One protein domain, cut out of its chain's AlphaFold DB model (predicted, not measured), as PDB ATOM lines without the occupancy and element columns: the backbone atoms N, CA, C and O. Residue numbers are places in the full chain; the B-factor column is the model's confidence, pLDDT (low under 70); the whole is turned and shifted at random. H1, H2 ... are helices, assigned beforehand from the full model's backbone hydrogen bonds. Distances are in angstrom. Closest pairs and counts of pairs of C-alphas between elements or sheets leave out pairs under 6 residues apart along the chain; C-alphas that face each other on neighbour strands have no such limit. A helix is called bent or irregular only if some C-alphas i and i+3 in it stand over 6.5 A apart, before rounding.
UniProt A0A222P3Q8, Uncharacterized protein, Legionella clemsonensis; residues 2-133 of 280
ATOM      1  N   PHE A   2     -15.430  27.014  32.504       34.62
ATOM      2  CA  PHE A   2     -16.651  27.774  32.798       34.62
ATOM      3  C   PHE A   2     -16.276  28.943  33.710       34.62
ATOM      4  O   PHE A   2     -15.712  28.700  34.774       34.62
ATOM      5  N   ASN A   3     -16.572  30.179  33.300       37.19
ATOM      6  CA  ASN A   3     -16.493  31.353  34.171       37.19
ATOM      7  C   ASN A   3     -17.391  31.101  35.393       37.19
ATOM      8  O   ASN A   3     -18.617  31.151  35.285       37.19
ATOM      9  N   GLN A   4     -16.792  30.736  36.528       50.97
ATOM     10  CA  GLN A   4     -17.528  30.394  37.741       50.97
ATOM     11  C   GLN A   4     -17.991  31.682  38.423       50.97
ATOM     12  O   GLN A   4     -17.203  32.520  38.845       50.97
ATOM     13  N   PHE A   5     -19.309  31.842  38.435       54.03
ATOM     14  CA  PHE A   5     -20.028  33.047  38.815       54.03
ATOM     15  C   PHE A   5     -19.863  33.342  40.314       54.03
ATOM     16  O   PHE A   5     -20.284  32.551  41.160       54.03
ATOM     17  N   HIS A   6     -19.314  34.511  40.648       69.56
ATOM     18  CA  HIS A   6     -19.408  35.083  41.992       69.56
ATOM     19  C   HIS A   6     -20.789  35.718  42.168       69.56
ATOM     20  O   HIS A   6     -20.956  36.934  42.112       69.56
ATOM     21  N   GLU A   7     -21.810  34.878  42.312       84.69
ATOM     22  CA  GLU A   7     -23.175  35.346  42.520       84.69
ATOM     23  C   GLU A   7     -23.340  35.842  43.963       84.69
ATOM     24  O   GLU A   7     -23.072  35.112  44.922       84.69
ATOM     25  N   SER A   8     -23.772  37.094  44.141       90.12
ATOM     26  CA  SER A   8     -24.168  37.578  45.464       90.12
ATOM     27  C   SER A   8     -25.430  36.846  45.936       90.12
ATOM     28  O   SER A   8     -26.233  36.399  45.118       90.12
ATOM     29  N   LEU A   9     -25.671  36.769  47.252       93.00
ATOM     30  CA  LEU A   9     -26.903  36.159  47.775       93.00
ATOM     31  C   LEU A   9     -28.167  36.787  47.157       93.00
ATOM     32  O   LEU A   9     -29.120  36.081  46.839       93.00
ATOM     33  N   ASN A  10     -28.164  38.106  46.955       92.38
ATOM     34  CA  ASN A  10     -29.295  38.810  46.358       92.38
ATOM     35  C   ASN A  10     -29.489  38.442  44.887       92.38
ATOM     36  O   ASN A  10     -30.628  38.331  44.448       92.38
ATOM     37  N   ASP A  11     -28.408  38.252  44.130       91.38
ATOM     38  CA  ASP A  11     -28.504  37.824  42.734       91.38
ATOM     39  C   ASP A  11     -28.983  36.377  42.635       91.38
ATOM     40  O   ASP A  11     -29.891  36.094  41.855       91.38
ATOM     41  N   PHE A  12     -28.488  35.505  43.516       92.75
ATOM     42  CA  PHE A  12     -28.952  34.125  43.617       92.75
ATOM     43  C   PHE A  12     -30.452  34.056  43.859       92.75
ATOM     44  O   PHE A  12     -31.153  33.333  43.157       92.75
ATOM     45  N   LEU A  13     -30.971  34.838  44.803       93.44
ATOM     46  CA  LEU A  13     -32.390  34.813  45.150       93.44
ATOM     47  C   LEU A  13     -33.305  35.452  44.091       93.44
ATOM     48  O   LEU A  13     -34.523  35.321  44.198       93.44
ATOM     49  N   LYS A  14     -32.776  36.099  43.045       92.50
ATOM     50  CA  LYS A  14     -33.618  36.587  41.944       92.50
ATOM     51  C   LYS A  14     -34.175  35.411  41.141       92.50
ATOM     52  O   LYS A  14     -33.440  34.574  40.611       92.50
ATOM     53  N   ILE A  15     -35.499  35.387  40.991       87.19
ATOM     54  CA  ILE A  15     -36.175  34.467  40.076       87.19
ATOM     55  C   ILE A  15     -36.012  35.001  38.651       87.19
ATOM     56  O   ILE A  15     -36.528  36.062  38.307       87.19
ATOM     57  N   GLN A  16     -35.290  34.254  37.819       86.81
ATOM     58  CA  GLN A  16     -35.125  34.560  36.398       86.81
ATOM     59  C   GLN A  16     -36.428  34.327  35.619       86.81
ATOM     60  O   GLN A  16     -37.231  33.480  36.004       86.81
ATOM     61  N   GLY A  17     -36.607  35.025  34.492       83.31
ATOM     62  CA  GLY A  17     -37.857  35.028  33.717       83.31
ATOM     63  C   GLY A  17     -38.417  33.642  33.378       83.31
ATOM     64  O   GLY A  17     -39.601  33.401  33.578       83.31
ATOM     65  N   VAL A  18     -37.573  32.689  32.964       83.50
ATOM     66  CA  VAL A  18     -38.014  31.309  32.668       83.50
ATOM     67  C   VAL A  18     -38.568  30.584  33.902       83.50
ATOM     68  O   VAL A  18     -39.526  29.820  33.813       83.50
ATOM     69  N   ASN A  19     -38.025  30.886  35.080       90.25
ATOM     70  CA  ASN A  19     -38.439  30.287  36.344       90.25
ATOM     71  C   ASN A  19     -39.699  30.949  36.919       90.25
ATOM     72  O   ASN A  19     -40.362  30.353  37.765       90.25
ATOM     73  N   ILE A  20     -40.076  32.144  36.446       91.06
ATOM     74  CA  ILE A  20     -41.350  32.782  36.816       91.06
ATOM     75  C   ILE A  20     -42.523  31.906  36.373       91.06
ATOM     76  O   ILE A  20     -43.442  31.693  37.155       91.06
ATOM     77  N   ILE A  21     -42.451  31.319  35.176       91.00
ATOM     78  CA  ILE A  21     -43.504  30.439  34.651       91.00
ATOM     79  C   ILE A  21     -43.699  29.222  35.564       91.00
ATOM     80  O   ILE A  21     -44.828  28.856  35.881       91.00
ATOM     81  N   VAL A  22     -42.603  28.614  36.029       92.44
ATOM     82  CA  VAL A  22     -42.659  27.461  36.944       92.44
ATOM     83  C   VAL A  22     -43.257  27.862  38.293       92.44
ATOM     84  O   VAL A  22     -44.109  27.148  38.819       92.44
ATOM     85  N   ARG A  23     -42.863  29.023  38.833       94.88
ATOM     86  CA  ARG A  23     -43.439  29.571  40.068       94.88
ATOM     87  C   ARG A  23     -44.940  29.819  39.921       94.88
ATOM     88  O   ARG A  23     -45.703  29.433  40.797       94.88
ATOM     89  N   ASP A  24     -45.364  30.453  38.837       94.12
ATOM     90  CA  ASP A  24     -46.767  30.813  38.628       94.12
ATOM     91  C   ASP A  24     -47.623  29.562  38.393       94.12
ATOM     92  O   ASP A  24     -48.719  29.461  38.944       94.12
ATOM     93  N   LYS A  25     -47.080  28.552  37.695       94.25
ATOM     94  CA  LYS A  25     -47.695  27.222  37.610       94.25
ATOM     95  C   LYS A  25     -47.868  26.602  38.996       94.25
ATOM     96  O   LYS A  25     -48.948  26.114  39.300       94.25
ATOM     97  N   PHE A  26     -46.836  26.638  39.841       96.69
ATOM     98  CA  PHE A  26     -46.919  26.125  41.210       96.69
ATOM     99  C   PHE A  26     -47.986  26.859  42.039       96.69
ATOM    100  O   PHE A  26     -48.760  26.225  42.749       96.69
ATOM    101  N   LEU A  27     -48.052  28.189  41.941       96.56
ATOM    102  CA  LEU A  27     -49.015  28.998  42.692       96.56
ATOM    103  C   LEU A  27     -50.465  28.770  42.246       96.56
ATOM    104  O   LEU A  27     -51.366  28.850  43.076       96.56
ATOM    105  N   GLY A  28     -50.688  28.487  40.959       96.00
ATOM    106  CA  GLY A  28     -52.009  28.164  40.413       96.00
ATOM    107  C   GLY A  28     -52.425  26.696  40.562       96.00
ATOM    108  O   GLY A  28     -53.573  26.366  40.271       96.00
ATOM    109  N   ALA A  29     -51.515  25.816  40.985       96.31
ATOM    110  CA  ALA A  29     -51.765  24.384  41.083       96.31
ATOM    111  C   ALA A  29     -52.581  24.018  42.343       96.31
ATOM    112  O   ALA A  29     -52.403  24.637  43.398       96.31
ATOM    113  N   PRO A  30     -53.436  22.980  42.289       94.56
ATOM    114  CA  PRO A  30     -54.003  22.354  43.484       94.56
ATOM    115  C   PRO A  30     -52.913  21.751  44.383       94.56
ATOM    116  O   PRO A  30     -51.840  21.383  43.904       94.56
ATOM    117  N   ASP A  31     -53.199  21.565  45.674       89.56
ATOM    118  CA  ASP A  31     -52.193  21.114  46.652       89.56
ATOM    119  C   ASP A  31     -51.525  19.776  46.281       89.56
ATOM    120  O   ASP A  31     -50.305  19.657  46.369       89.56
ATOM    121  N   ALA A  32     -52.283  18.807  45.758       88.81
ATOM    122  CA  ALA A  32     -51.725  17.531  45.297       88.81
ATOM    123  C   ALA A  32     -50.736  17.691  44.121       88.81
ATOM    124  O   ALA A  32     -49.777  16.931  43.993       88.81
ATOM    125  N   GLU A  33     -50.942  18.683  43.249       95.31
ATOM    126  CA  GLU A  33     -50.031  18.956  42.134       95.31
ATOM    127  C   GLU A  33     -48.801  19.755  42.593       95.31
ATOM    128  O   GLU A  33     -47.701  19.510  42.092       95.31
ATOM    129  N   LYS A  34     -48.937  20.635  43.597       97.06
ATOM    130  CA  LYS A  34     -47.796  21.337  44.215       97.06
ATOM    131  C   LYS A  34     -46.746  20.356  44.739       97.06
ATOM    132  O   LYS A  34     -45.552  20.557  44.514       97.06
ATOM    133  N   GLU A  35     -47.180  19.279  45.393       95.81
ATOM    134  CA  GLU A  35     -46.273  18.239  45.886       95.81
ATOM    135  C   GLU A  35     -45.540  17.523  44.742       95.81
ATOM    136  O   GLU A  35     -44.323  17.337  44.801       95.81
ATOM    137  N   ASN A  36     -46.251  17.187  43.661       95.44
ATOM    138  CA  ASN A  36     -45.661  16.555  42.478       95.44
ATOM    139  C   ASN A  36     -44.626  17.450  41.785       95.44
ATOM    140  O   ASN A  36     -43.607  16.952  41.309       95.44
ATOM    141  N   ILE A  37     -44.851  18.768  41.754       96.19
ATOM    142  CA  ILE A  37     -43.873  19.724  41.219       96.19
ATOM    143  C   ILE A  37     -42.574  19.667  42.033       96.19
ATOM    144  O   ILE A  37     -41.496  19.595  41.445       96.19
ATOM    145  N   ILE A  38     -42.655  19.645  43.367       96.88
ATOM    146  CA  ILE A  38     -41.466  19.546  44.230       96.88
ATOM    147  C   ILE A  38     -40.748  18.206  44.026       96.88
ATOM    148  O   ILE A  38     -39.526  18.207  43.884       96.88
ATOM    149  N   ARG A  39     -41.480  17.082  43.937       96.31
ATOM    150  CA  ARG A  39     -40.889  15.763  43.626       96.31
ATOM    151  C   ARG A  39     -40.127  15.781  42.305       96.31
ATOM    152  O   ARG A  39     -38.969  15.394  42.264       96.31
ATOM    153  N   LEU A  40     -40.731  16.331  41.252       96.12
ATOM    154  CA  LEU A  40     -40.072  16.448  39.954       96.12
ATOM    155  C   LEU A  40     -38.792  17.296  40.036       96.12
ATOM    156  O   LEU A  40     -37.784  16.958  39.420       96.12
ATOM    157  N   MET A  41     -38.808  18.389  40.807       96.62
ATOM    158  CA  MET A  41     -37.616  19.215  41.020       96.62
ATOM    159  C   MET A  41     -36.521  18.467  41.790       96.62
ATOM    160  O   MET A  41     -35.344  18.641  41.472       96.62
ATOM    161  N   LEU A  42     -36.891  17.645  42.775       96.81
ATOM    162  CA  LEU A  42     -35.972  16.775  43.513       96.81
ATOM    163  C   LEU A  42     -35.337  15.725  42.596       96.81
ATOM    164  O   LEU A  42     -34.112  15.616  42.564       96.81
ATOM    165  N   ASP A  43     -36.148  15.027  41.799       95.81
ATOM    166  CA  ASP A  43     -35.699  13.989  40.863       95.81
ATOM    167  C   ASP A  43     -34.741  14.551  39.803       95.81
ATOM    168  O   ASP A  43     -33.761  13.915  39.416       95.81
ATOM    169  N   GLN A  44     -34.988  15.787  39.365       95.56
ATOM    170  CA  GLN A  44     -34.134  16.511  38.423       95.56
ATOM    171  C   GLN A  44     -32.925  17.191  39.083       95.56
ATOM    172  O   GLN A  44     -32.161  17.868  38.397       95.56
ATOM    173  N   CYS A  45     -32.738  17.035  40.397       93.62
ATOM    174  CA  CYS A  45     -31.665  17.670  41.167       93.62
ATOM    175  C   CYS A  45     -31.639  19.210  41.049       93.62
ATOM    176  O   CYS A  45     -30.583  19.839  41.132       93.62
ATOM    177  N   ASN A  46     -32.806  19.847  40.892       94.62
ATOM    178  CA  ASN A  46     -32.956  21.297  40.732       94.62
ATOM    179  C   ASN A  46     -32.889  22.052  42.078       94.62
ATOM    180  O   ASN A  46     -33.719  22.920  42.368       94.62
ATOM    181  N   PHE A  47     -31.898  21.736  42.915       95.44
ATOM    182  CA  PHE A  47     -31.797  22.228  44.296       95.44
ATOM    183  C   PHE A  47     -31.688  23.753  44.386       95.44
ATOM    184  O   PHE A  47     -32.343  24.358  45.229       95.44
ATOM    185  N   ASP A  48     -30.940  24.392  43.483       95.12
ATOM    186  CA  ASP A  48     -30.852  25.854  43.403       95.12
ATOM    187  C   ASP A  48     -32.236  26.492  43.252       95.12
ATOM    188  O   ASP A  48     -32.544  27.477  43.920       95.12
ATOM    189  N   LEU A  49     -33.092  25.919  42.403       95.44
ATOM    190  CA  LEU A  49     -34.427  26.452  42.160       95.44
ATOM    191  C   LEU A  49     -35.368  26.193  43.343       95.44
ATOM    192  O   LEU A  49     -36.115  27.097  43.717       95.44
ATOM    193  N   ILE A  50     -35.280  25.013  43.971       97.56
ATOM    194  CA  ILE A  50     -36.001  24.695  45.218       97.56
ATOM    195  C   ILE A  50     -35.654  25.725  46.298       97.56
ATOM    196  O   ILE A  50     -36.548  26.334  46.885       97.56
ATOM    197  N   VAL A  51     -34.361  25.968  46.530       97.75
ATOM    198  CA  VAL A  51     -33.880  26.916  47.545       97.75
ATOM    199  C   VAL A  51     -34.336  28.341  47.225       97.75
ATOM    200  O   VAL A  51     -34.807  29.043  48.124       97.75
ATOM    201  N   LYS A  52     -34.234  28.771  45.958       96.12
ATOM    202  CA  LYS A  52     -34.717  30.087  45.512       96.12
ATOM    203  C   LYS A  52     -36.204  30.248  45.817       96.12
ATOM    204  O   LYS A  52     -36.564  31.166  46.547       96.12
ATOM    205  N   PHE A  53     -37.048  29.334  45.335       97.56
ATOM    206  CA  PHE A  53     -38.494  29.403  45.551       97.56
ATOM    207  C   PHE A  53     -38.869  29.340  47.026       97.56
ATOM    208  O   PHE A  53     -39.666  30.159  47.475       97.56
ATOM    209  N   ALA A  54     -38.250  28.464  47.812       97.50
ATOM    210  CA  ALA A  54     -38.494  28.407  49.249       97.50
ATOM    211  C   ALA A  54     -38.138  29.717  49.972       97.50
ATOM    212  O   ALA A  54     -38.787  30.094  50.944       97.50
ATOM    213  N   CYS A  55     -37.131  30.451  49.494       96.75
ATOM    214  CA  CYS A  55     -36.749  31.732  50.084       96.75
ATOM    215  C   CYS A  55     -37.624  32.908  49.637       96.75
ATOM    216  O   CYS A  55     -37.709  33.896  50.365       96.75
ATOM    217  N   THR A  56     -38.239  32.840  48.456       96.00
ATOM    218  CA  THR A  56     -38.958  33.977  47.849       96.00
ATOM    219  C   THR A  56     -40.461  33.768  47.708       96.00
ATOM    220  O   THR A  56     -41.181  34.694  47.341       96.00
ATOM    221  N   THR A  57     -40.958  32.557  47.947       96.88
ATOM    222  CA  THR A  57     -42.355  32.174  47.727       96.88
ATOM    223  C   THR A  57     -42.871  31.427  48.963       96.88
ATOM    224  O   THR A  57     -42.642  30.225  49.092       96.88
ATOM    225  N   PRO A  58     -43.574  32.119  49.886       96.69
ATOM    226  CA  PRO A  58     -43.999  31.543  51.168       96.69
ATOM    227  C   PRO A  58     -44.824  30.258  51.042       96.69
ATOM    228  O   PRO A  58     -44.625  29.322  51.810       96.69
ATOM    229  N   GLU A  59     -45.704  30.186  50.043       96.94
ATOM    230  CA  GLU A  59     -46.513  28.992  49.783       96.94
ATOM    231  C   GLU A  59     -45.643  27.788  49.391       96.94
ATOM    232  O   GLU A  59     -45.861  26.681  49.871       96.94
ATOM    233  N   PHE A  60     -44.596  28.004  48.589       98.06
ATOM    234  CA  PHE A  60     -43.654  26.948  48.216       98.06
ATOM    235  C   PHE A  60     -42.895  26.421  49.434       98.06
ATOM    236  O   PHE A  60     -42.787  25.211  49.630       98.06
ATOM    237  N   HIS A  61     -42.427  27.329  50.295       97.94
ATOM    238  CA  HIS A  61     -41.799  26.957  51.561       97.94
ATOM    239  C   HIS A  61     -42.746  26.117  52.425       97.94
ATOM    240  O   HIS A  61     -42.346  25.069  52.923       97.94
ATOM    241  N   LYS A  62     -44.012  26.528  52.554       97.38
ATOM    242  CA  LYS A  62     -45.010  25.793  53.335       97.38
ATOM    243  C   LYS A  62     -45.185  24.354  52.844       97.38
ATOM    244  O   LYS A  62     -45.234  23.451  53.671       97.38
ATOM    245  N   VAL A  63     -45.232  24.128  51.530       97.62
ATOM    246  CA  VAL A  63     -45.335  22.767  50.976       97.62
ATOM    247  C   VAL A  63     -44.045  21.968  51.205       97.62
ATOM    248  O   VAL A  63     -44.119  20.790  51.541       97.62
ATOM    249  N   CYS A  64     -42.864  22.595  51.133       97.75
ATOM    250  CA  CYS A  64     -41.592  21.925  51.455       97.75
ATOM    251  C   CYS A  64     -41.506  21.448  52.916       97.75
ATOM    252  O   CYS A  64     -40.768  20.510  53.201       97.75
ATOM    253  N   LEU A  65     -42.257  22.063  53.836       97.00
ATOM    254  CA  LEU A  65     -42.358  21.629  55.236       97.00
ATOM    255  C   LEU A  65     -43.276  20.409  55.431       97.00
ATOM    256  O   LEU A  65     -43.419  19.934  56.556       97.00
ATOM    257  N   SER A  66     -43.921  19.912  54.370       95.81
ATOM    258  CA  SER A  66     -44.749  18.709  54.446       95.81
ATOM    259  C   SER A  66     -43.894  17.490  54.833       95.81
ATOM    260  O   SER A  66     -42.877  17.239  54.176       95.81
ATOM    261  N   PRO A  67     -44.315  16.677  55.827       95.75
ATOM    262  CA  PRO A  67     -43.565  15.501  56.276       95.75
ATOM    263  C   PRO A  67     -43.277  14.467  55.183       95.75
ATOM    264  O   PRO A  67     -42.390  13.631  55.338       95.75
ATOM    265  N   ILE A  68     -44.003  14.511  54.061       96.19
ATOM    266  CA  ILE A  68     -43.783  13.611  52.922       96.19
ATOM    267  C   ILE A  68     -42.395  13.768  52.286       96.19
ATOM    268  O   ILE A  68     -41.955  12.847  51.601       96.19
ATOM    269  N   PHE A  69     -41.737  14.916  52.489       97.19
ATOM    270  CA  PHE A  69     -40.410  15.236  51.951       97.19
ATOM    271  C   PHE A  69     -39.292  15.095  52.989       97.19
ATOM    272  O   PHE A  69     -38.121  15.295  52.676       97.19
ATOM    273  N   ASP A  70     -39.622  14.748  54.235       95.94
ATOM    274  CA  ASP A  70     -38.667  14.702  55.344       95.94
ATOM    275  C   ASP A  70     -37.437  13.838  55.043       95.94
ATOM    276  O   ASP A  70     -36.310  14.214  55.368       95.94
ATOM    277  N   GLN A  71     -37.657  12.678  54.422       95.50
ATOM    278  CA  GLN A  71     -36.585  11.752  54.062       95.50
ATOM    279  C   GLN A  71     -35.706  12.305  52.937       95.50
ATOM    280  O   GLN A  71     -34.485  12.150  52.984       95.50
ATOM    281  N   ASP A  72     -36.299  13.005  51.968       97.19
ATOM    282  CA  ASP A  72     -35.558  13.657  50.888       97.19
ATOM    283  C   ASP A  72     -34.655  14.763  51.447       97.19
ATOM    284  O   ASP A  72     -33.470  14.834  51.111       97.19
ATOM    285  N   TRP A  73     -35.169  15.575  52.377       97.56
ATOM    286  CA  TRP A  73     -34.391  16.636  53.019       97.56
ATOM    287  C   TRP A  73     -33.241  16.100  53.867       97.56
ATOM    288  O   TRP A  73     -32.130  16.623  53.767       97.56
ATOM    289  N   ILE A  74     -33.462  15.038  54.648       96.00
ATOM    290  CA  ILE A  74     -32.394  14.394  55.430       96.00
ATOM    291  C   ILE A  74     -31.339  13.774  54.516       96.00
ATOM    292  O   ILE A  74     -30.144  13.967  54.749       96.00
ATOM    293  N   LYS A  75     -31.751  13.091  53.441       95.94
ATOM    294  CA  LYS A  75     -30.822  12.516  52.462       95.94
ATOM    295  C   LYS A  75     -29.957  13.594  51.817       95.94
ATOM    296  O   LYS A  75     -28.740  13.424  51.717       95.94
ATOM    297  N   LEU A  76     -30.557  14.710  51.402       96.81
ATOM    298  CA  LEU A  76     -29.816  15.837  50.839       96.81
ATOM    299  C   LEU A  76     -28.873  16.445  51.872       96.81
ATOM    300  O   LEU A  76     -27.691  16.607  51.583       96.81
ATOM    301  N   TRP A  77     -29.354  16.721  53.082       96.62
ATOM    302  CA  TRP A  77     -28.525  17.266  54.152       96.62
ATOM    303  C   TRP A  77     -27.306  16.378  54.454       96.62
ATOM    304  O   TRP A  77     -26.178  16.873  54.469       96.62
ATOM    305  N   SER A  78     -27.508  15.063  54.568       96.38
ATOM    306  CA  SER A  78     -26.433  14.079  54.738       96.38
ATOM    307  C   SER A  78     -25.446  14.073  53.565       96.38
ATOM    308  O   SER A  78     -24.230  14.094  53.773       96.38
ATOM    309  N   THR A  79     -25.957  14.148  52.331       96.00
ATOM    310  CA  THR A  79     -25.142  14.220  51.106       96.00
ATOM    311  C   THR A  79     -24.255  15.466  51.090       96.00
ATOM    312  O   THR A  79     -23.090  15.392  50.699       96.00
ATOM    313  N   TYR A  80     -24.753  16.611  51.561       96.25
ATOM    314  CA  TYR A  80     -23.933  17.818  51.675       96.25
ATOM    315  C   TYR A  80     -22.790  17.670  52.686       96.25
ATOM    316  O   TYR A  80     -21.733  18.262  52.468       96.25
ATOM    317  N   GLY A  81     -22.947  16.842  53.725       95.31
ATOM    318  CA  GLY A  81     -21.849  16.470  54.622       95.31
ATOM    319  C   GLY A  81     -20.658  15.875  53.865       95.31
ATOM    320  O   GLY A  81     -19.520  16.309  54.056       95.31
ATOM    321  N   ILE A  82     -20.931  14.983  52.907       96.44
ATOM    322  CA  ILE A  82     -19.926  14.396  52.006       96.44
ATOM    323  C   ILE A  82     -19.337  15.458  51.073       96.44
ATOM    324  O   ILE A  82     -18.121  15.560  50.937       96.44
ATOM    325  N   ILE A  83     -20.186  16.267  50.428       95.56
ATOM    326  CA  ILE A  83     -19.741  17.263  49.438       95.56
ATOM    327  C   ILE A  83     -18.798  18.295  50.073       95.56
ATOM    328  O   ILE A  83     -17.774  18.636  49.486       95.56
ATOM    329  N   ILE A  84     -19.140  18.794  51.263       95.38
ATOM    330  CA  ILE A  84     -18.357  19.823  51.956       95.38
ATOM    331  C   ILE A  84     -17.032  19.252  52.462       95.38
ATOM    332  O   ILE A  84     -15.986  19.874  52.284       95.38
ATOM    333  N   SER A  85     -17.069  18.079  53.094       93.50
ATOM    334  CA  SER A  85     -15.874  17.434  53.651       93.50
ATOM    335  C   SER A  85     -14.969  16.805  52.589       93.50
ATOM    336  O   SER A  85     -13.794  16.569  52.865       93.50
ATOM    337  N   LYS A  86     -15.509  16.538  51.392       93.88
ATOM    338  CA  LYS A  86     -14.878  15.755  50.320       93.88
ATOM    339  C   LYS A  86     -14.509  14.334  50.775       93.88
ATOM    340  O   LYS A  86     -13.579  13.738  50.238       93.88
ATOM    341  N   ASP A  87     -15.253  13.792  51.741       93.44
ATOM    342  CA  ASP A  87     -15.027  12.476  52.336       93.44
ATOM    343  C   ASP A  87     -16.368  11.723  52.506       93.44
ATOM    344  O   ASP A  87     -17.233  12.158  53.274       93.44
ATOM    345  N   PRO A  88     -16.569  10.581  51.815       91.81
ATOM    346  CA  PRO A  88     -17.769   9.754  51.962       91.81
ATOM    347  C   PRO A  88     -18.040   9.290  53.397       91.81
ATOM    348  O   PRO A  88     -19.198   9.107  53.766       91.81
ATOM    349  N   ALA A  89     -17.000   9.138  54.224       92.38
ATOM    350  CA  ALA A  89     -17.141   8.740  55.622       92.38
ATOM    351  C   ALA A  89     -17.742   9.845  56.506       92.38
ATOM    352  O   ALA A  89     -18.009   9.607  57.681       92.38
ATOM    353  N   LYS A  90     -17.950  11.053  55.966       93.69
ATOM    354  CA  LYS A  90     -18.493  12.222  56.676       93.69
ATOM    355  C   LYS A  90     -19.917  12.574  56.252       93.69
ATOM    356  O   LYS A  90     -20.355  13.709  56.443       93.69
ATOM    357  N   ALA A  91     -20.645  11.610  55.694       94.88
ATOM    358  CA  ALA A  91     -22.094  11.702  55.583       94.88
ATOM    359  C   ALA A  91     -22.696  11.997  56.964       94.88
ATOM    360  O   ALA A  91     -22.329  11.355  57.949       94.88
ATOM    361  N   PHE A  92     -23.598  12.975  57.052       95.62
ATOM    362  CA  PHE A  92     -24.226  13.276  58.337       95.62
ATOM    363  C   PHE A  92     -25.215  12.180  58.728       95.62
ATOM    364  O   PHE A  92     -25.969  11.675  57.893       95.62
ATOM    365  N   TYR A  93     -25.211  11.835  60.009       93.56
ATOM    366  CA  TYR A  93     -26.186  10.940  60.614       93.56
ATOM    367  C   TYR A  93     -27.504  11.657  60.823       93.56
ATOM    368  O   TYR A  93     -27.506  12.856  61.088       93.56
ATOM    369  N   ASP A  94     -28.605  10.908  60.809       88.25
ATOM    370  CA  ASP A  94     -29.910  11.451  61.170       88.25
ATOM    371  C   ASP A  94     -29.849  12.188  62.519       88.25
ATOM    372  O   ASP A  94     -29.221  11.736  63.485       88.25
ATOM    373  N   GLN A  95     -30.473  13.360  62.555       82.75
ATOM    374  CA  GLN A  95     -30.442  14.263  63.692       82.75
ATOM    375  C   GLN A  95     -31.866  14.585  64.104       82.75
ATOM    376  O   GLN A  95     -32.722  14.919  63.284       82.75
ATOM    377  N   ARG A  96     -32.107  14.549  65.415       80.38
ATOM    378  CA  ARG A  96     -33.378  14.987  65.987       80.38
ATOM    379  C   ARG A  96     -33.544  16.481  65.718       80.38
ATOM    380  O   ARG A  96     -32.930  17.308  66.381       80.38
ATOM    381  N   CYS A  97     -34.355  16.813  64.722       83.75
ATOM    382  CA  CYS A  97     -34.686  18.180  64.354       83.75
ATOM    383  C   CYS A  97     -36.165  18.261  63.974       83.75
ATOM    384  O   CYS A  97     -36.683  17.405  63.256       83.75
ATOM    385  N   SER A  98     -36.840  19.310  64.441       82.31
ATOM    386  CA  SER A  98     -38.240  19.582  64.107       82.31
ATOM    387  C   SER A  98     -38.430  20.107  62.681       82.31
ATOM    388  O   SER A  98     -39.535  20.030  62.155       82.31
ATOM    389  N   ASN A  99     -37.376  20.633  62.049       92.19
ATOM    390  CA  ASN A  99     -37.425  21.215  60.710       92.19
ATOM    391  C   ASN A  99     -36.305  20.657  59.816       92.19
ATOM    392  O   ASN A  99     -35.248  21.269  59.651       92.19
ATOM    393  N   LYS A 100     -36.555  19.493  59.207       95.19
ATOM    394  CA  LYS A 100     -35.598  18.811  58.315       95.19
ATOM    395  C   LYS A 100     -35.319  19.597  57.037       95.19
ATOM    396  O   LYS A 100     -34.188  19.614  56.560       95.19
ATOM    397  N   PHE A 101     -36.316  20.315  56.519       97.62
ATOM    398  CA  PHE A 101     -36.101  21.229  55.401       97.62
ATOM    399  C   PHE A 101     -35.149  22.373  55.783       97.62
ATOM    400  O   PHE A 101     -34.255  22.729  55.017       97.62
ATOM    401  N   GLY A 102     -35.278  22.892  57.007       96.69
ATOM    402  CA  GLY A 102     -34.350  23.854  57.598       96.69
ATOM    403  C   GLY A 102     -32.911  23.339  57.642       96.69
ATOM    404  O   GLY A 102     -32.012  24.070  57.233       96.69
ATOM    405  N   LEU A 103     -32.688  22.075  58.027       95.38
ATOM    406  CA  LEU A 103     -31.353  21.454  57.980       95.38
ATOM    407  C   LEU A 103     -30.757  21.496  56.568       95.38
ATOM    408  O   LEU A 103     -29.609  21.917  56.394       95.38
ATOM    409  N   PHE A 104     -31.542  21.109  55.558       97.69
ATOM    410  CA  PHE A 104     -31.124  21.180  54.158       97.69
ATOM    411  C   PHE A 104     -30.778  22.617  53.738       97.69
ATOM    412  O   PHE A 104     -29.694  22.849  53.201       97.69
ATOM    413  N   LEU A 105     -31.640  23.599  54.018       98.38
ATOM    414  CA  LEU A 105     -31.368  25.000  53.676       98.38
ATOM    415  C   LEU A 105     -30.103  25.521  54.375       98.38
ATOM    416  O   LEU A 105     -29.263  26.160  53.738       98.38
ATOM    417  N   GLY A 106     -29.940  25.219  55.663       98.00
ATOM    418  CA  GLY A 106     -28.781  25.616  56.455       98.00
ATOM    419  C   GLY A 106     -27.473  25.081  55.877       98.00
ATOM    420  O   GLY A 106     -26.534  25.853  55.663       98.00
ATOM    421  N   VAL A 107     -27.406  23.782  55.565       98.00
ATOM    422  CA  VAL A 107     -26.191  23.195  54.978       98.00
ATOM    423  C   VAL A 107     -25.966  23.652  53.537       98.00
ATOM    424  O   VAL A 107     -24.824  23.894  53.151       98.00
ATOM    425  N   TYR A 108     -27.029  23.849  52.754       98.25
ATOM    426  CA  TYR A 108     -26.928  24.331  51.379       98.25
ATOM    427  C   TYR A 108     -26.296  25.731  51.329       98.25
ATOM    428  O   TYR A 108     -25.339  25.965  50.587       98.25
ATOM    429  N   PHE A 109     -26.785  26.672  52.145       98.38
ATOM    430  CA  PHE A 109     -26.215  28.020  52.194       98.38
ATOM    431  C   PHE A 109     -24.793  28.025  52.765       98.38
ATOM    432  O   PHE A 109     -23.951  28.781  52.278       98.38
ATOM    433  N   TYR A 110     -24.493  27.151  53.731       98.00
ATOM    434  CA  TYR A 110     -23.131  26.983  54.231       98.00
ATOM    435  C   TYR A 110     -22.186  26.455  53.143       98.00
ATOM    436  O   TYR A 110     -21.113  27.019  52.939       98.00
ATOM    437  N   TYR A 111     -22.604  25.452  52.366       96.69
ATOM    438  CA  TYR A 111     -21.846  24.967  51.213       96.69
ATOM    439  C   TYR A 111     -21.550  26.091  50.211       96.69
ATOM    440  O   TYR A 111     -20.415  26.231  49.754       96.69
ATOM    441  N   ARG A 112     -22.538  26.943  49.902       95.25
ATOM    442  CA  ARG A 112     -22.331  28.113  49.028       95.25
ATOM    443  C   ARG A 112     -21.289  29.076  49.612       95.25
ATOM    444  O   ARG A 112     -20.443  29.551  48.859       95.25
ATOM    445  N   ALA A 113     -21.302  29.318  50.925       94.81
ATOM    446  CA  ALA A 113     -20.276  30.123  51.596       94.81
ATOM    447  C   ALA A 113     -18.874  29.500  51.463       94.81
ATOM    448  O   ALA A 113     -17.940  30.188  51.055       94.81
ATOM    449  N   VAL A 114     -18.739  28.190  51.718       93.25
ATOM    450  CA  VAL A 114     -17.471  27.451  51.563       93.25
ATOM    451  C   VAL A 114     -16.940  27.569  50.135       93.25
ATOM    452  O   VAL A 114     -15.772  27.893  49.941       93.25
ATOM    453  N   ARG A 115     -17.799  27.398  49.123       91.31
ATOM    454  CA  ARG A 115     -17.417  27.544  47.709       91.31
ATOM    455  C   ARG A 115     -16.917  28.949  47.382       91.31
ATOM    456  O   ARG A 115     -15.949  29.087  46.645       91.31
ATOM    457  N   ILE A 116     -17.554  29.990  47.919       89.62
ATOM    458  CA  ILE A 116     -17.100  31.375  47.722       89.62
ATOM    459  C   ILE A 116     -15.702  31.572  48.322       89.62
ATOM    460  O   ILE A 116     -14.839  32.137  47.652       89.62
ATOM    461  N   LYS A 117     -15.472  31.069  49.542       87.75
ATOM    462  CA  LYS A 117     -14.173  31.136  50.224       87.75
ATOM    463  C   LYS A 117     -13.067  30.421  49.443       87.75
ATOM    464  O   LYS A 117     -11.991  30.983  49.268       87.75
ATOM    465  N   GLU A 118     -13.333  29.206  48.953       86.50
ATOM    466  CA  GLU A 118     -12.376  28.425  48.149       86.50
ATOM    467  C   GLU A 118     -11.929  29.169  46.882       86.50
ATOM    468  O   GLU A 118     -10.784  29.025  46.463       86.50
ATOM    469  N   HIS A 119     -12.820  29.959  46.275       81.81
ATOM    470  CA  HIS A 119     -12.555  30.623  44.997       81.81
ATOM    471  C   HIS A 119     -11.922  31.998  45.117       81.81
ATOM    472  O   HIS A 119     -11.068  32.341  44.308       81.81
ATOM    473  N   LEU A 120     -12.360  32.810  46.080       76.88
ATOM    474  CA  LEU A 120     -11.859  34.178  46.195       76.88
ATOM    475  C   LEU A 120     -10.450  34.241  46.787       76.88
ATOM    476  O   LEU A 120      -9.827  35.290  46.683       76.88
ATOM    477  N   ALA A 121      -9.959  33.166  47.420       66.94
ATOM    478  CA  ALA A 121      -8.712  33.108  48.201       66.94
ATOM    479  C   ALA A 121      -8.594  34.164  49.328       66.94
ATOM    480  O   ALA A 121      -7.720  34.065  50.184       66.94
ATOM    481  N   GLU A 122      -9.512  35.127  49.381       66.31
ATOM    482  CA  GLU A 122      -9.766  36.051  50.468       66.31
ATOM    483  C   GLU A 122     -10.783  35.420  51.418       66.31
ATOM    484  O   GLU A 122     -11.979  35.303  51.120       66.31
ATOM    485  N   SER A 123     -10.310  35.020  52.596       62.03
ATOM    486  CA  SER A 123     -11.197  34.697  53.706       62.03
ATOM    487  C   SER A 123     -12.063  35.909  54.049       62.03
ATOM    488  O   SER A 123     -11.541  37.016  54.194       62.03
ATOM    489  N   ASN A 124     -13.355  35.684  54.284       66.69
ATOM    490  CA  ASN A 124     -14.288  36.656  54.848       66.69
ATOM    491  C   ASN A 124     -14.769  37.746  53.881       66.69
ATOM    492  O   ASN A 124     -15.083  38.864  54.308       66.69
ATOM    493  N   SER A 125     -14.915  37.424  52.594       83.31
ATOM    494  CA  SER A 125     -15.593  38.324  51.653       83.31
ATOM    495  C   SER A 125     -17.016  38.669  52.128       83.31
ATOM    496  O   SER A 125     -17.695  37.874  52.786       83.31
ATOM    497  N   LYS A 126     -17.525  39.853  51.764       87.94
ATOM    498  CA  LYS A 126     -18.909  40.252  52.093       87.94
ATOM    499  C   LYS A 126     -19.939  39.242  51.567       87.94
ATOM    500  O   LYS A 126     -20.960  39.007  52.207       87.94
ATOM    501  N   SER A 127     -19.664  38.635  50.413       90.25
ATOM    502  CA  SER A 127     -20.507  37.593  49.828       90.25
ATOM    503  C   SER A 127     -20.524  36.330  50.686       90.25
ATOM    504  O   SER A 127     -21.610  35.859  51.012       90.25
ATOM    505  N   GLU A 128     -19.359  35.830  51.114       92.44
ATOM    506  CA  GLU A 128     -19.266  34.692  52.043       92.44
ATOM    507  C   GLU A 128     -20.069  34.968  53.320       92.44
ATOM    508  O   GLU A 128     -20.919  34.164  53.698       92.44
ATOM    509  N   GLN A 129     -19.879  36.142  53.931       92.50
ATOM    510  CA  GLN A 129     -20.588  36.525  55.155       92.50
ATOM    511  C   GLN A 129     -22.109  36.544  54.972       92.50
ATOM    512  O   GLN A 129     -22.832  36.034  55.824       92.50
ATOM    513  N   ASN A 130     -22.619  37.068  53.853       94.81
ATOM    514  CA  ASN A 130     -24.059  37.059  53.580       94.81
ATOM    515  C   ASN A 130     -24.619  35.630  53.504       94.81
ATOM    516  O   ASN A 130     -25.698  35.362  54.035       94.81
ATOM    517  N   TYR A 131     -23.886  34.708  52.874       96.75
ATOM    518  CA  TYR A 131     -24.271  33.300  52.815       96.75
ATOM    519  C   TYR A 131     -24.177  32.613  54.185       96.75
ATOM    520  O   TYR A 131     -25.093  31.871  54.539       96.75
ATOM    521  N   LEU A 132     -23.146  32.903  54.987       96.62
ATOM    522  CA  LEU A 132     -23.033  32.404  56.363       96.62
ATOM    523  C   LEU A 132     -24.206  32.872  57.225       96.62
ATOM    524  O   LEU A 132     -24.855  32.051  57.861       96.62
ATOM    525  N   LEU A 133     -24.546  34.162  57.192       96.69
ATOM    526  CA  LEU A 133     -25.681  34.699  57.950       96.69
ATOM    527  C   LEU A 133     -27.008  34.075  57.506       96.69
ATOM    528  O   LEU A 133     -27.866  33.774  58.338       96.69
TER     529      LEU A 133
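AT A GLANCE: This is residues 2 to 133 of the 280 residues of an uncharacterized protein of Legionella clemsonensis (UniProt A0A222P3Q8). Two long helices, H6 and H7, run side by side, and the short H8 folds back along H7 on the side away from H6. Four shorter helices, H2 to H5, gather into a cluster by the starting ends of H6 and H7, while little H1 joins H8 along one side. The printed part has 132 residues with eight named helices, H1 to H8 in chain order, and no named strand; its class is all helix. It is compact, with a radius of gyration of the C-alphas of 15.5 A and spans of 47 by 36 by 26 A.

HOW THE PARTS SIT: H7, residues 100 to 120, touches H6, residues 67 to 85, at a shallow tilt of 25 degrees, the same way; their closest C-alphas, of Trp 77 and Phe 104, are 4.7 A apart. With residues 109 to 117 alone, H7 touches H8, residues 126 to 133, in a helical hairpin tilted 21 degrees, opposite ways, closest at the C-alphas of Ala 113 and Glu 128, 4.7 A. H6 and H8 are apart. H4, residues 47 to 56, is close to H7 but not clearly touching: the C-alphas of Val 51 and Leu 105 are 6.9 A apart. H4 and H5, residues 58 to 64, touch only at the corner, the C-alphas of Ala 54 and His 61 being 4.3 A apart. H3, residues 31 to 43, forms a helical hairpin with H4, closest at the C-alphas of Met 41 and Ile 50, 7.1 A. H3 forms another with H2, residues 17 to 28, closest at the C-alphas of Phe 26 and Lys 34, 5.7 A. H1, residues 9 to 12, only just touches H8, with 3 pairs of C-alphas within 8 A, the closest those of Leu 9 and Tyr 131, 6.4 A. Every O i to N i+4 pair is within hydrogen-bond range in H4, H5, H7 and H8, against 6 of 8 in H2, 8 of 9 in H3 and 12 of 15 in H6; H1 is too short for such a pair.

IN THESE COORDINATES: H1 begins at C-alpha 9 (-26.903, 36.159, 47.775). H7 measures 30.8 A, H6 27.9 A, H3 18.9 A and H2 17.1 A from first to last C-alpha. H6 is irregular: C-alphas 68 and 71 are 7.5 A apart. H8 ends at C-alpha 133 (-25.681, 34.699, 57.950).

THE WHOLE: The two C-alphas farthest apart, of Pro 30 and Glu 122, are 46.8 A apart. The printed part has no cut. The link from H6 to H7, residues 86 to 99, is long. Residues 2 to 6 and 121 to 124 have pLDDT under 70.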